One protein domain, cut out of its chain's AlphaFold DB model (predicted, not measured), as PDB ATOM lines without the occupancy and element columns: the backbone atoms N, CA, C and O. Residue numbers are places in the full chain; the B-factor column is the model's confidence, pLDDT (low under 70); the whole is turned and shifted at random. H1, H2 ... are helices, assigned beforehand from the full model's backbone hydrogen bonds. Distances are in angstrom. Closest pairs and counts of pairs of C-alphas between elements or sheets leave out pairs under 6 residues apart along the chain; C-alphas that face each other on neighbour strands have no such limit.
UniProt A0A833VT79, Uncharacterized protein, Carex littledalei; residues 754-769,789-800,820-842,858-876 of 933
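This is residues 754 to 769, 789 to 800, 820 to 842 and 858 to 876 of the 933 residues of an uncharacterized protein of Carex littledalei (UniProt A0A833VT79). Three helices, H1, H3 and H4, pack on one another in a triangle, each crossing the other two at a steep angle, and a fourth helix, H2, packs on the last part of H1, away from H4. Residues 837 to 842, of which 837 belongs to H3, stick out as a free tail. The printed part has 70 residues in four pieces, with four named helices in the order H1, H2, H3, H4 and no named strand; the class is all helix. The whole is compact, with a radius of gyration of the C-alphas of 11.7 A, and the C-alphas span 33 by 31 by 21 A.

H1 takes residues 754 to 765, beginning at C-alpha 754 at (119.295, 184.110, 141.777), and is 16.5 A long from first to last C-alpha. H2 takes residues 790 to 800 and is 15.4 A long. H3, the longest helix, takes residues 820 to 837 and measures 25.7 A, starting at C-alpha 820 at (115.257, 194.206, 132.087). H4 takes residues 860 to 874, is 20.6 A long and ends at C-alpha 874 at (127.474, 197.195, 139.924).

H1 is the hub and touches the three other helices. With residues 761 to 765 alone it touches H2, at a steep tilt of 57 degrees, opposite ways; the closest C-alphas are those of Ser 765 and Ile 792, 6.4 A apart. Residues 822 to 829 of H3 touch H1 at a steep tilt of 56 degrees, the same way, the closest C-alphas being those of Val 759 and Ala 829 at 6.9 A. Residues 863 to 867 of H4 touch H1 at a steep tilt of 53 degrees, opposite ways, with the C-alphas of Lys 760 and Leu 863 closest at 6.4 A. Residues 825 to 833 of H3 touch H4 at a steep tilt of 64 degrees, opposite ways; the closest C-alphas, those of Ser 832 and Ile 866, are 5.6 A apart. H2 and H3 are close but not clearly touching, with the C-alphas of Phe 793 and Phe 826 closest at 7.1 A. H2 and H4 are apart. In H1, H2, H3 and H4 every O i to N i+4 pair is within hydrogen-bond range.

The C-alphas farthest apart are those of Tyr 800 and Asn 842, at 37.5 A. Residues 770 to 788, 801 to 819 and 843 to 857 are not printed, and the C-alpha gaps across these cuts are 15.7 A, 14.0 A and 22.9 A. The mean pLDDT of the printed part is 81.2; residues 838 to 842 are under 70.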
ATOM      1  N   PRO A 754     120.052 184.348 143.010       80.56
ATOM      2  CA  PRO A 754     119.295 184.110 141.777       80.56
ATOM      3  C   PRO A 754     119.966 184.751 140.547       80.56
ATOM      4  O   PRO A 754     119.814 184.247 139.433       80.56
ATOM      5  N   GLU A 755     120.762 185.800 140.758       82.06
ATOM      6  CA  GLU A 755     121.657 186.421 139.790       82.06
ATOM      7  C   GLU A 755     122.827 185.489 139.403       82.06
ATOM      8  O   GLU A 755     122.984 185.158 138.226       82.06
ATOM      9  N   GLU A 756     123.611 184.988 140.364       83.44
ATOM     10  CA  GLU A 756     124.702 184.028 140.107       83.44
ATOM     11  C   GLU A 756     124.206 182.735 139.438       83.44
ATOM     12  O   GLU A 756     124.874 182.191 138.558       83.44
ATOM     13  N   ALA A 757     123.018 182.247 139.811       85.38
ATOM     14  CA  ALA A 757     122.395 181.079 139.195       85.38
ATOM     15  C   ALA A 757     122.059 181.321 137.710       85.38
ATOM     16  O   ALA A 757     122.305 180.451 136.872       85.38
ATOM     17  N   TYR A 758     121.579 182.521 137.364       86.94
ATOM     18  CA  TYR A 758     121.343 182.925 135.976       86.94
ATOM     19  C   TYR A 758     122.655 183.048 135.184       86.94
ATOM     20  O   TYR A 758     122.759 182.540 134.066       86.94
ATOM     21  N   VAL A 759     123.706 183.634 135.776       87.75
ATOM     22  CA  VAL A 759     125.053 183.686 135.168       87.75
ATOM     23  C   VAL A 759     125.623 182.277 134.961       87.75
ATOM     24  O   VAL A 759     126.197 181.984 133.909       87.75
ATOM     25  N   LYS A 760     125.403 181.354 135.902       87.94
ATOM     26  CA  LYS A 760     125.775 179.938 135.767       87.94
ATOM     27  C   LYS A 760     125.061 179.277 134.587       87.94
ATOM     28  O   LYS A 760     125.718 178.579 133.813       87.94
ATOM     29  N   GLU A 761     123.768 179.534 134.381       86.31
ATOM     30  CA  GLU A 761     123.037 179.024 133.210       86.31
ATOM     31  C   GLU A 761     123.528 179.647 131.889       86.31
ATOM     32  O   GLU A 761     123.692 178.925 130.899       86.31
ATOM     33  N   ILE A 762     123.879 180.941 131.877       87.81
ATOM     34  CA  ILE A 762     124.556 181.595 130.741       87.81
ATOM     35  C   ILE A 762     125.853 180.860 130.382       87.81
ATOM     36  O   ILE A 762     126.066 180.510 129.216       87.81
ATOM     37  N   LEU A 763     126.705 180.569 131.366       86.62
ATOM     38  CA  LEU A 763     127.991 179.909 131.134       86.62
ATOM     39  C   LEU A 763     127.842 178.423 130.759       86.62
ATOM     40  O   LEU A 763     128.622 177.930 129.941       86.62
ATOM     41  N   VAL A 764     126.841 177.711 131.289       86.81
ATOM     42  CA  VAL A 764     126.486 176.346 130.848       86.81
ATOM     43  C   VAL A 764     126.038 176.359 129.385       86.81
ATOM     44  O   VAL A 764     126.559 175.593 128.573       86.81
ATOM     45  N   SER A 765     125.138 177.274 129.021       83.44
ATOM     46  CA  SER A 765     124.573 177.395 127.669       83.44
ATOM     47  C   SER A 765     125.610 177.847 126.633       83.44
ATOM     48  O   SER A 765     125.573 177.425 125.479       83.44
ATOM     49  N   ALA A 766     126.592 178.648 127.055       81.50
ATOM     50  CA  ALA A 766     127.763 179.016 126.261       81.50
ATOM     51  C   ALA A 766     128.812 177.889 126.128       81.50
ATOM     52  O   ALA A 766     129.767 178.026 125.360       81.50
ATOM     53  N   GLY A 767     128.683 176.788 126.880       79.31
ATOM     54  CA  GLY A 767     129.682 175.712 126.945       79.31
ATOM     55  C   GLY A 767     130.963 176.070 127.713       79.31
ATOM     56  O   GLY A 767     131.946 175.328 127.638       79.31
ATOM     57  N   LEU A 768     130.958 177.192 128.441       76.56
ATOM     58  CA  LEU A 768     132.054 177.689 129.282       76.56
ATOM     59  C   LEU A 768     132.088 176.991 130.655       76.56
ATOM     60  O   LEU A 768     133.162 176.732 131.202       76.56
ATOM     61  N   TYR A 769     130.922 176.631 131.198       78.88
ATOM     62  CA  TYR A 769     130.797 175.936 132.477       78.88
ATOM     63  C   TYR A 769     130.714 174.416 132.276       78.88
ATOM     64  O   TYR A 769     129.687 173.878 131.862       78.88
ATOM     65  N   SER A 789     126.448 184.954 122.011       81.00
ATOM     66  CA  SER A 789     125.439 185.281 121.010       81.00
ATOM     67  C   SER A 789     124.100 185.558 121.693       81.00
ATOM     68  O   SER A 789     123.702 184.846 122.609       81.00
ATOM     69  N   PHE A 790     123.354 186.551 121.202       85.25
ATOM     70  CA  PHE A 790     122.006 186.856 121.703       85.25
ATOM     71  C   PHE A 790     121.055 185.641 121.644       85.25
ATOM     72  O   PHE A 790     120.111 185.547 122.415       85.25
ATOM     73  N   GLN A 791     121.360 184.653 120.797       83.50
ATOM     74  CA  GLN A 791     120.671 183.361 120.751       83.50
ATOM     75  C   GLN A 791     120.799 182.547 122.051       83.50
ATOM     76  O   GLN A 791     119.935 181.719 122.313       83.50
ATOM     77  N   ILE A 792     121.860 182.739 122.843       83.88
ATOM     78  CA  ILE A 792     122.021 182.127 124.173       83.88
ATOM     79  C   ILE A 792     121.038 182.779 125.153       83.88
ATOM     80  O   ILE A 792     120.290 182.066 125.813       83.88
ATOM     81  N   PHE A 793     120.962 184.116 125.168       87.31
ATOM     82  CA  PHE A 793     119.957 184.855 125.941       87.31
ATOM     83  C   PHE A 793     118.526 184.447 125.553       87.31
ATOM     84  O   PHE A 793     117.739 184.101 126.426       87.31
ATOM     85  N   GLU A 794     118.204 184.381 124.253       85.12
ATOM     86  CA  GLU A 794     116.892 183.908 123.781       85.12
ATOM     87  C   GLU A 794     116.571 182.479 124.254       85.12
ATOM     88  O   GLU A 794     115.428 182.209 124.609       85.12
ATOM     89  N   GLN A 795     117.549 181.564 124.285       84.94
ATOM     90  CA  GLN A 795     117.345 180.181 124.740       84.94
ATOM     91  C   GLN A 795     117.072 180.089 126.247       84.94
ATOM     92  O   GLN A 795     116.163 179.362 126.646       84.94
ATOM     93  N   ILE A 796     117.824 180.838 127.057       85.50
ATOM     94  CA  ILE A 796     117.688 180.872 128.522       85.50
ATOM     95  C   ILE A 796     116.383 181.563 128.911       85.50
ATOM     96  O   ILE A 796     115.604 181.024 129.693       85.50
ATOM     97  N   GLU A 797     116.063 182.703 128.295       85.31
ATOM     98  CA  GLU A 797     114.762 183.338 128.495       85.31
ATOM     99  C   GLU A 797     113.617 182.428 128.047       85.31
ATOM    100  O   GLU A 797     112.609 182.359 128.745       85.31
ATOM    101  N   GLU A 798     113.737 181.671 126.950       83.69
ATOM    102  CA  GLU A 798     112.694 180.707 126.578       83.69
ATOM    103  C   GLU A 798     112.603 179.522 127.560       83.69
ATOM    104  O   GLU A 798     111.522 178.948 127.683       83.69
ATOM    105  N   ALA A 799     113.684 179.149 128.257       81.69
ATOM    106  CA  ALA A 799     113.685 178.132 129.315       81.69
ATOM    107  C   ALA A 799     113.002 178.650 130.592       81.69
ATOM    108  O   ALA A 799     111.955 178.121 130.971       81.69
ATOM    109  N   TYR A 800     113.471 179.767 131.158       80.88
ATOM    110  CA  TYR A 800     112.827 180.441 132.294       80.88
ATOM    111  C   TYR A 800     111.342 180.731 132.015       80.88
ATOM    112  O   TYR A 800     110.470 180.441 132.836       80.88
ATOM    113  N   ILE A 820     114.232 193.167 132.253       71.88
ATOM    114  CA  ILE A 820     115.257 194.206 132.087       71.88
ATOM    115  C   ILE A 820     116.503 193.870 132.916       71.88
ATOM    116  O   ILE A 820     117.614 193.974 132.399       71.88
ATOM    117  N   ASP A 821     116.329 193.427 134.159       82.50
ATOM    118  CA  ASP A 821     117.421 193.136 135.089       82.50
ATOM    119  C   ASP A 821     118.230 191.907 134.635       82.50
ATOM    120  O   ASP A 821     119.456 191.974 134.553       82.50
ATOM    121  N   ARG A 822     117.565 190.818 134.213       86.06
ATOM    122  CA  ARG A 822     118.237 189.644 133.618       86.06
ATOM    123  C   ARG A 822     118.952 189.975 132.308       86.06
ATOM    124  O   ARG A 822     120.044 189.472 132.055       86.06
ATOM    125  N   ARG A 823     118.397 190.877 131.493       87.94
ATOM    126  CA  ARG A 823     119.083 191.370 130.293       87.94
ATOM    127  C   ARG A 823     120.327 192.197 130.623       87.94
ATOM    128  O   ARG A 823     121.357 191.990 129.991       87.94
ATOM    129  N   ILE A 824     120.253 193.096 131.607       88.25
ATOM    130  CA  ILE A 824     121.423 193.847 132.094       88.25
ATOM    131  C   ILE A 824     122.482 192.872 132.621       88.25
ATOM    132  O   ILE A 824     123.657 193.031 132.312       88.25
ATOM    133  N   LEU A 825     122.073 191.825 133.339       88.06
ATOM    134  CA  LEU A 825     122.966 190.785 133.844       88.06
ATOM    135  C   LEU A 825     123.630 189.968 132.717       88.06
ATOM    136  O   LEU A 825     124.811 189.647 132.820       88.06
ATOM    137  N   PHE A 826     122.929 189.695 131.610       89.44
ATOM    138  CA  PHE A 826     123.529 189.109 130.403       89.44
ATOM    139  C   PHE A 826     124.513 190.069 129.714       89.44
ATOM    140  O   PHE A 826     125.596 189.644 129.316       89.44
ATOM    141  N   ASP A 827     124.174 191.354 129.583       89.69
ATOM    142  CA  ASP A 827     125.060 192.360 128.982       89.69
ATOM    143  C   ASP A 827     126.328 192.583 129.854       89.69
ATOM    144  O   ASP A 827     127.433 192.645 129.317       89.69
ATOM    145  N   LEU A 828     126.209 192.569 131.190       89.81
ATOM    146  CA  LEU A 828     127.341 192.608 132.134       89.81
ATOM    147  C   LEU A 828     128.186 191.324 132.094       89.81
ATOM    148  O   LEU A 828     129.411 191.402 132.033       89.81
ATOM    149  N   ALA A 829     127.559 190.142 132.062       87.06
ATOM    150  CA  ALA A 829     128.279 188.874 131.930       87.06
ATOM    151  C   ALA A 829     129.065 188.795 130.608       87.06
ATOM    152  O   ALA A 829     130.157 188.230 130.578       87.06
ATOM    153  N   ASN A 830     128.558 189.402 129.526       88.50
ATOM    154  CA  ASN A 830     129.315 189.580 128.286       88.50
ATOM    155  C   ASN A 830     130.556 190.459 128.481       88.50
ATOM    156  O   ASN A 830     131.630 190.087 128.013       88.50
ATOM    157  N   GLU A 831     130.431 191.593 129.172       86.69
ATOM    158  CA  GLU A 831     131.556 192.501 129.422       86.69
ATOM    159  C   GLU A 831     132.625 191.859 130.325       86.69
ATOM    160  O   GLU A 831     133.816 191.960 130.021       86.69
ATOM    161  N   SER A 832     132.236 191.097 131.356       85.50
ATOM    162  CA  SER A 832     133.166 190.288 132.164       85.50
ATOM    163  C   SER A 832     133.858 189.196 131.339       85.50
ATOM    164  O   SER A 832     135.069 189.007 131.444       85.50
ATOM    165  N   VAL A 833     133.124 188.497 130.463       83.12
ATOM    166  CA  VAL A 833     133.681 187.490 129.540       83.12
ATOM    167  C   VAL A 833     134.690 188.128 128.575       83.12
ATOM    168  O   VAL A 833     135.813 187.638 128.462       83.12
ATOM    169  N   GLU A 834     134.359 189.242 127.914       81.12
ATOM    170  CA  GLU A 834     135.308 189.943 127.030       81.12
ATOM    171  C   GLU A 834     136.502 190.541 127.794       81.12
ATOM    172  O   GLU A 834     137.610 190.587 127.257       81.12
ATOM    173  N   THR A 835     136.324 190.935 129.058       77.69
ATOM    174  CA  THR A 835     137.412 191.427 129.920       77.69
ATOM    175  C   THR A 835     138.374 190.305 130.323       77.69
ATOM    176  O   THR A 835     139.590 190.485 130.248       77.69
ATOM    177  N   LEU A 836     137.856 189.126 130.688       76.94
ATOM    178  CA  LEU A 836     138.652 187.972 131.125       76.94
ATOM    179  C   LEU A 836     139.368 187.244 129.984       76.94
ATOM    180  O   LEU A 836     140.525 186.845 130.135       76.94
ATOM    181  N   PHE A 837     138.708 187.072 128.837       72.25
ATOM    182  CA  PHE A 837     139.313 186.433 127.661       72.25
ATOM    183  C   PHE A 837     140.046 187.433 126.743       72.25
ATOM    184  O   PHE A 837     140.784 187.019 125.845       72.25
ATOM    185  N   GLY A 838     139.895 188.738 126.999       60.88
ATOM    186  CA  GLY A 838     140.545 189.838 126.285       60.88
ATOM    187  C   GLY A 838     140.003 190.074 124.867       60.88
ATOM    188  O   GLY A 838     139.043 189.442 124.434       60.88
ATOM    189  N   PRO A 839     140.620 190.976 124.079       55.31
ATOM    190  CA  PRO A 839     140.342 191.091 122.652       55.31
ATOM    191  C   PRO A 839     141.001 189.945 121.867       55.31
ATOM    192  O   PRO A 839     142.065 189.444 122.233       55.31
ATOM    193  N   ALA A 840     140.407 189.557 120.733       46.03
ATOM    194  CA  ALA A 840     140.880 188.413 119.954       46.03
ATOM    195  C   ALA A 840     142.282 188.649 119.374       46.03
ATOM    196  O   ALA A 840     142.455 189.334 118.363       46.03
ATOM    197  N   ARG A 841     143.290 188.057 120.023       47.22
ATOM    198  CA  ARG A 841     144.686 188.110 119.589       47.22
ATOM    199  C   ARG A 841     144.826 187.461 118.215       47.22
ATOM    200  O   ARG A 841     144.572 186.270 118.052       47.22
ATOM    201  N   ASN A 842     145.286 188.243 117.240       39.00
ATOM    202  CA  ASN A 842     145.737 187.735 115.948       39.00
ATOM    203  C   ASN A 842     147.053 186.970 116.168       39.00
ATOM    204  O   ASN A 842     148.138 187.551 116.128       39.00
ATOM    205  N   SER A 858     137.875 177.930 134.709       71.12
ATOM    206  CA  SER A 858     136.855 177.018 134.174       71.12
ATOM    207  C   SER A 858     135.988 176.394 135.273       71.12
ATOM    208  O   SER A 858     136.451 176.140 136.387       71.12
ATOM    209  N   GLY A 859     134.715 176.133 134.950       78.69
ATOM    210  CA  GLY A 859     133.720 175.685 135.933       78.69
ATOM    211  C   GLY A 859     133.432 176.773 136.973       78.69
ATOM    212  O   GLY A 859     133.371 177.944 136.612       78.69
ATOM    213  N   SER A 860     133.297 176.394 138.250       80.06
ATOM    214  CA  SER A 860     133.017 177.329 139.356       80.06
ATOM    215  C   SER A 860     133.995 178.508 139.408       80.06
ATOM    216  O   SER A 860     133.556 179.641 139.454       80.06
ATOM    217  N   ILE A 861     135.298 178.276 139.215       81.50
ATOM    218  CA  ILE A 861     136.325 179.338 139.243       81.50
ATOM    219  C   ILE A 861     136.070 180.423 138.176       81.50
ATOM    220  O   ILE A 861     136.409 181.583 138.380       81.50
ATOM    221  N   LEU A 862     135.469 180.066 137.033       84.38
ATOM    222  CA  LEU A 862     135.075 181.042 136.010       84.38
ATOM    223  C   LEU A 862     133.786 181.785 136.386       84.38
ATOM    224  O   LEU A 862     133.645 182.951 136.040       84.38
ATOM    225  N   LEU A 863     132.859 181.117 137.076       85.56
ATOM    226  CA  LEU A 863     131.650 181.739 137.608       85.56
ATOM    227  C   LEU A 863     132.004 182.746 138.711       85.56
ATOM    228  O   LEU A 863     131.596 183.894 138.608       85.56
ATOM    229  N   ASP A 864     132.828 182.354 139.685       85.38
ATOM    230  CA  ASP A 864     133.279 183.196 140.800       85.38
ATOM    231  C   ASP A 864     133.975 184.480 140.293       85.38
ATOM    232  O   ASP A 864     133.675 185.590 140.735       85.38
ATOM    233  N   GLU A 865     134.876 184.343 139.315       84.69
ATOM    234  CA  GLU A 865     135.602 185.460 138.691       84.69
ATOM    235  C   GLU A 865     134.676 186.365 137.848       84.69
ATOM    236  O   GLU A 865     134.823 187.586 137.851       84.69
ATOM    237  N   ILE A 866     133.680 185.803 137.152       86.44
ATOM    238  CA  ILE A 866     132.696 186.601 136.401       86.44
ATOM    239  C   ILE A 866     131.753 187.338 137.354       86.44
ATOM    240  O   ILE A 866     131.542 188.535 137.179       86.44
ATOM    241  N   CYS A 867     131.226 186.672 138.381       87.38
ATOM    242  CA  CYS A 867     130.335 187.289 139.360       87.38
ATOM    243  C   CYS A 867     131.044 188.398 140.149       87.38
ATOM    244  O   CYS A 867     130.489 189.482 140.286       87.38
ATOM    245  N   THR A 868     132.306 188.209 140.552       86.12
ATOM    246  CA  THR A 868     133.086 189.275 141.211       86.12
ATOM    247  C   THR A 868     133.420 190.455 140.284       86.12
ATOM    248  O   THR A 868     133.504 191.594 140.754       86.12
ATOM    249  N   GLN A 869     133.538 190.249 138.965       84.94
ATOM    250  CA  GLN A 869     133.595 191.366 138.010       84.94
ATOM    251  C   GLN A 869     132.238 192.063 137.834       84.94
ATOM    252  O   GLN A 869     132.202 193.292 137.824       84.94
ATOM    253  N   ILE A 870     131.131 191.318 137.770       87.00
ATOM    254  CA  ILE A 870     129.768 191.878 137.747       87.00
ATOM    255  C   ILE A 870     129.520 192.724 139.008       87.00
ATOM    256  O   ILE A 870     129.093 193.873 138.891       87.00
ATOM    257  N   ASP A 871     129.888 192.232 140.194       84.94
ATOM    258  CA  ASP A 871     129.852 192.995 141.448       84.94
ATOM    259  C   ASP A 871     130.710 194.263 141.385       84.94
ATOM    260  O   ASP A 871     130.295 195.309 141.877       84.94
ATOM    261  N   THR A 872     131.883 194.201 140.748       84.00
ATOM    262  CA  THR A 872     132.770 195.363 140.563       84.00
ATOM    263  C   THR A 872     132.178 196.397 139.593       84.00
ATOM    264  O   THR A 872     132.429 197.593 139.750       84.00
ATOM    265  N   PHE A 873     131.370 195.974 138.615       81.12
ATOM    266  CA  PHE A 873     130.642 196.875 137.714       81.12
ATOM    267  C   PHE A 873     129.390 197.486 138.367       81.12
ATOM    268  O   PHE A 873     129.097 198.659 138.139       81.12
ATOM    269  N   ILE A 874     128.667 196.724 139.197       83.50
ATOM    270  CA  ILE A 874     127.474 197.195 139.924       83.50
ATOM    271  C   ILE A 874     127.867 198.093 141.110       83.50
ATOM    272  O   ILE A 874     127.247 199.133 141.338       83.50
ATOM    273  N   ASN A 875     128.912 197.713 141.849       79.75
ATOM    274  CA  ASN A 875     129.400 198.368 143.062       79.75
ATOM    275  C   ASN A 875     130.887 198.765 142.917       79.75
ATOM    276  O   ASN A 875     131.745 198.218 143.618       79.75
ATOM    277  N   PRO A 876     131.230 199.718 142.027       73.62
ATOM    278  CA  PRO A 876     132.615 200.131 141.835       73.62
ATOM    279  C   PRO A 876     133.229 200.683 143.136       73.62
ATOM    280  O   PRO A 876     132.545 201.368 143.906       73.62
TER     281      PRO A 876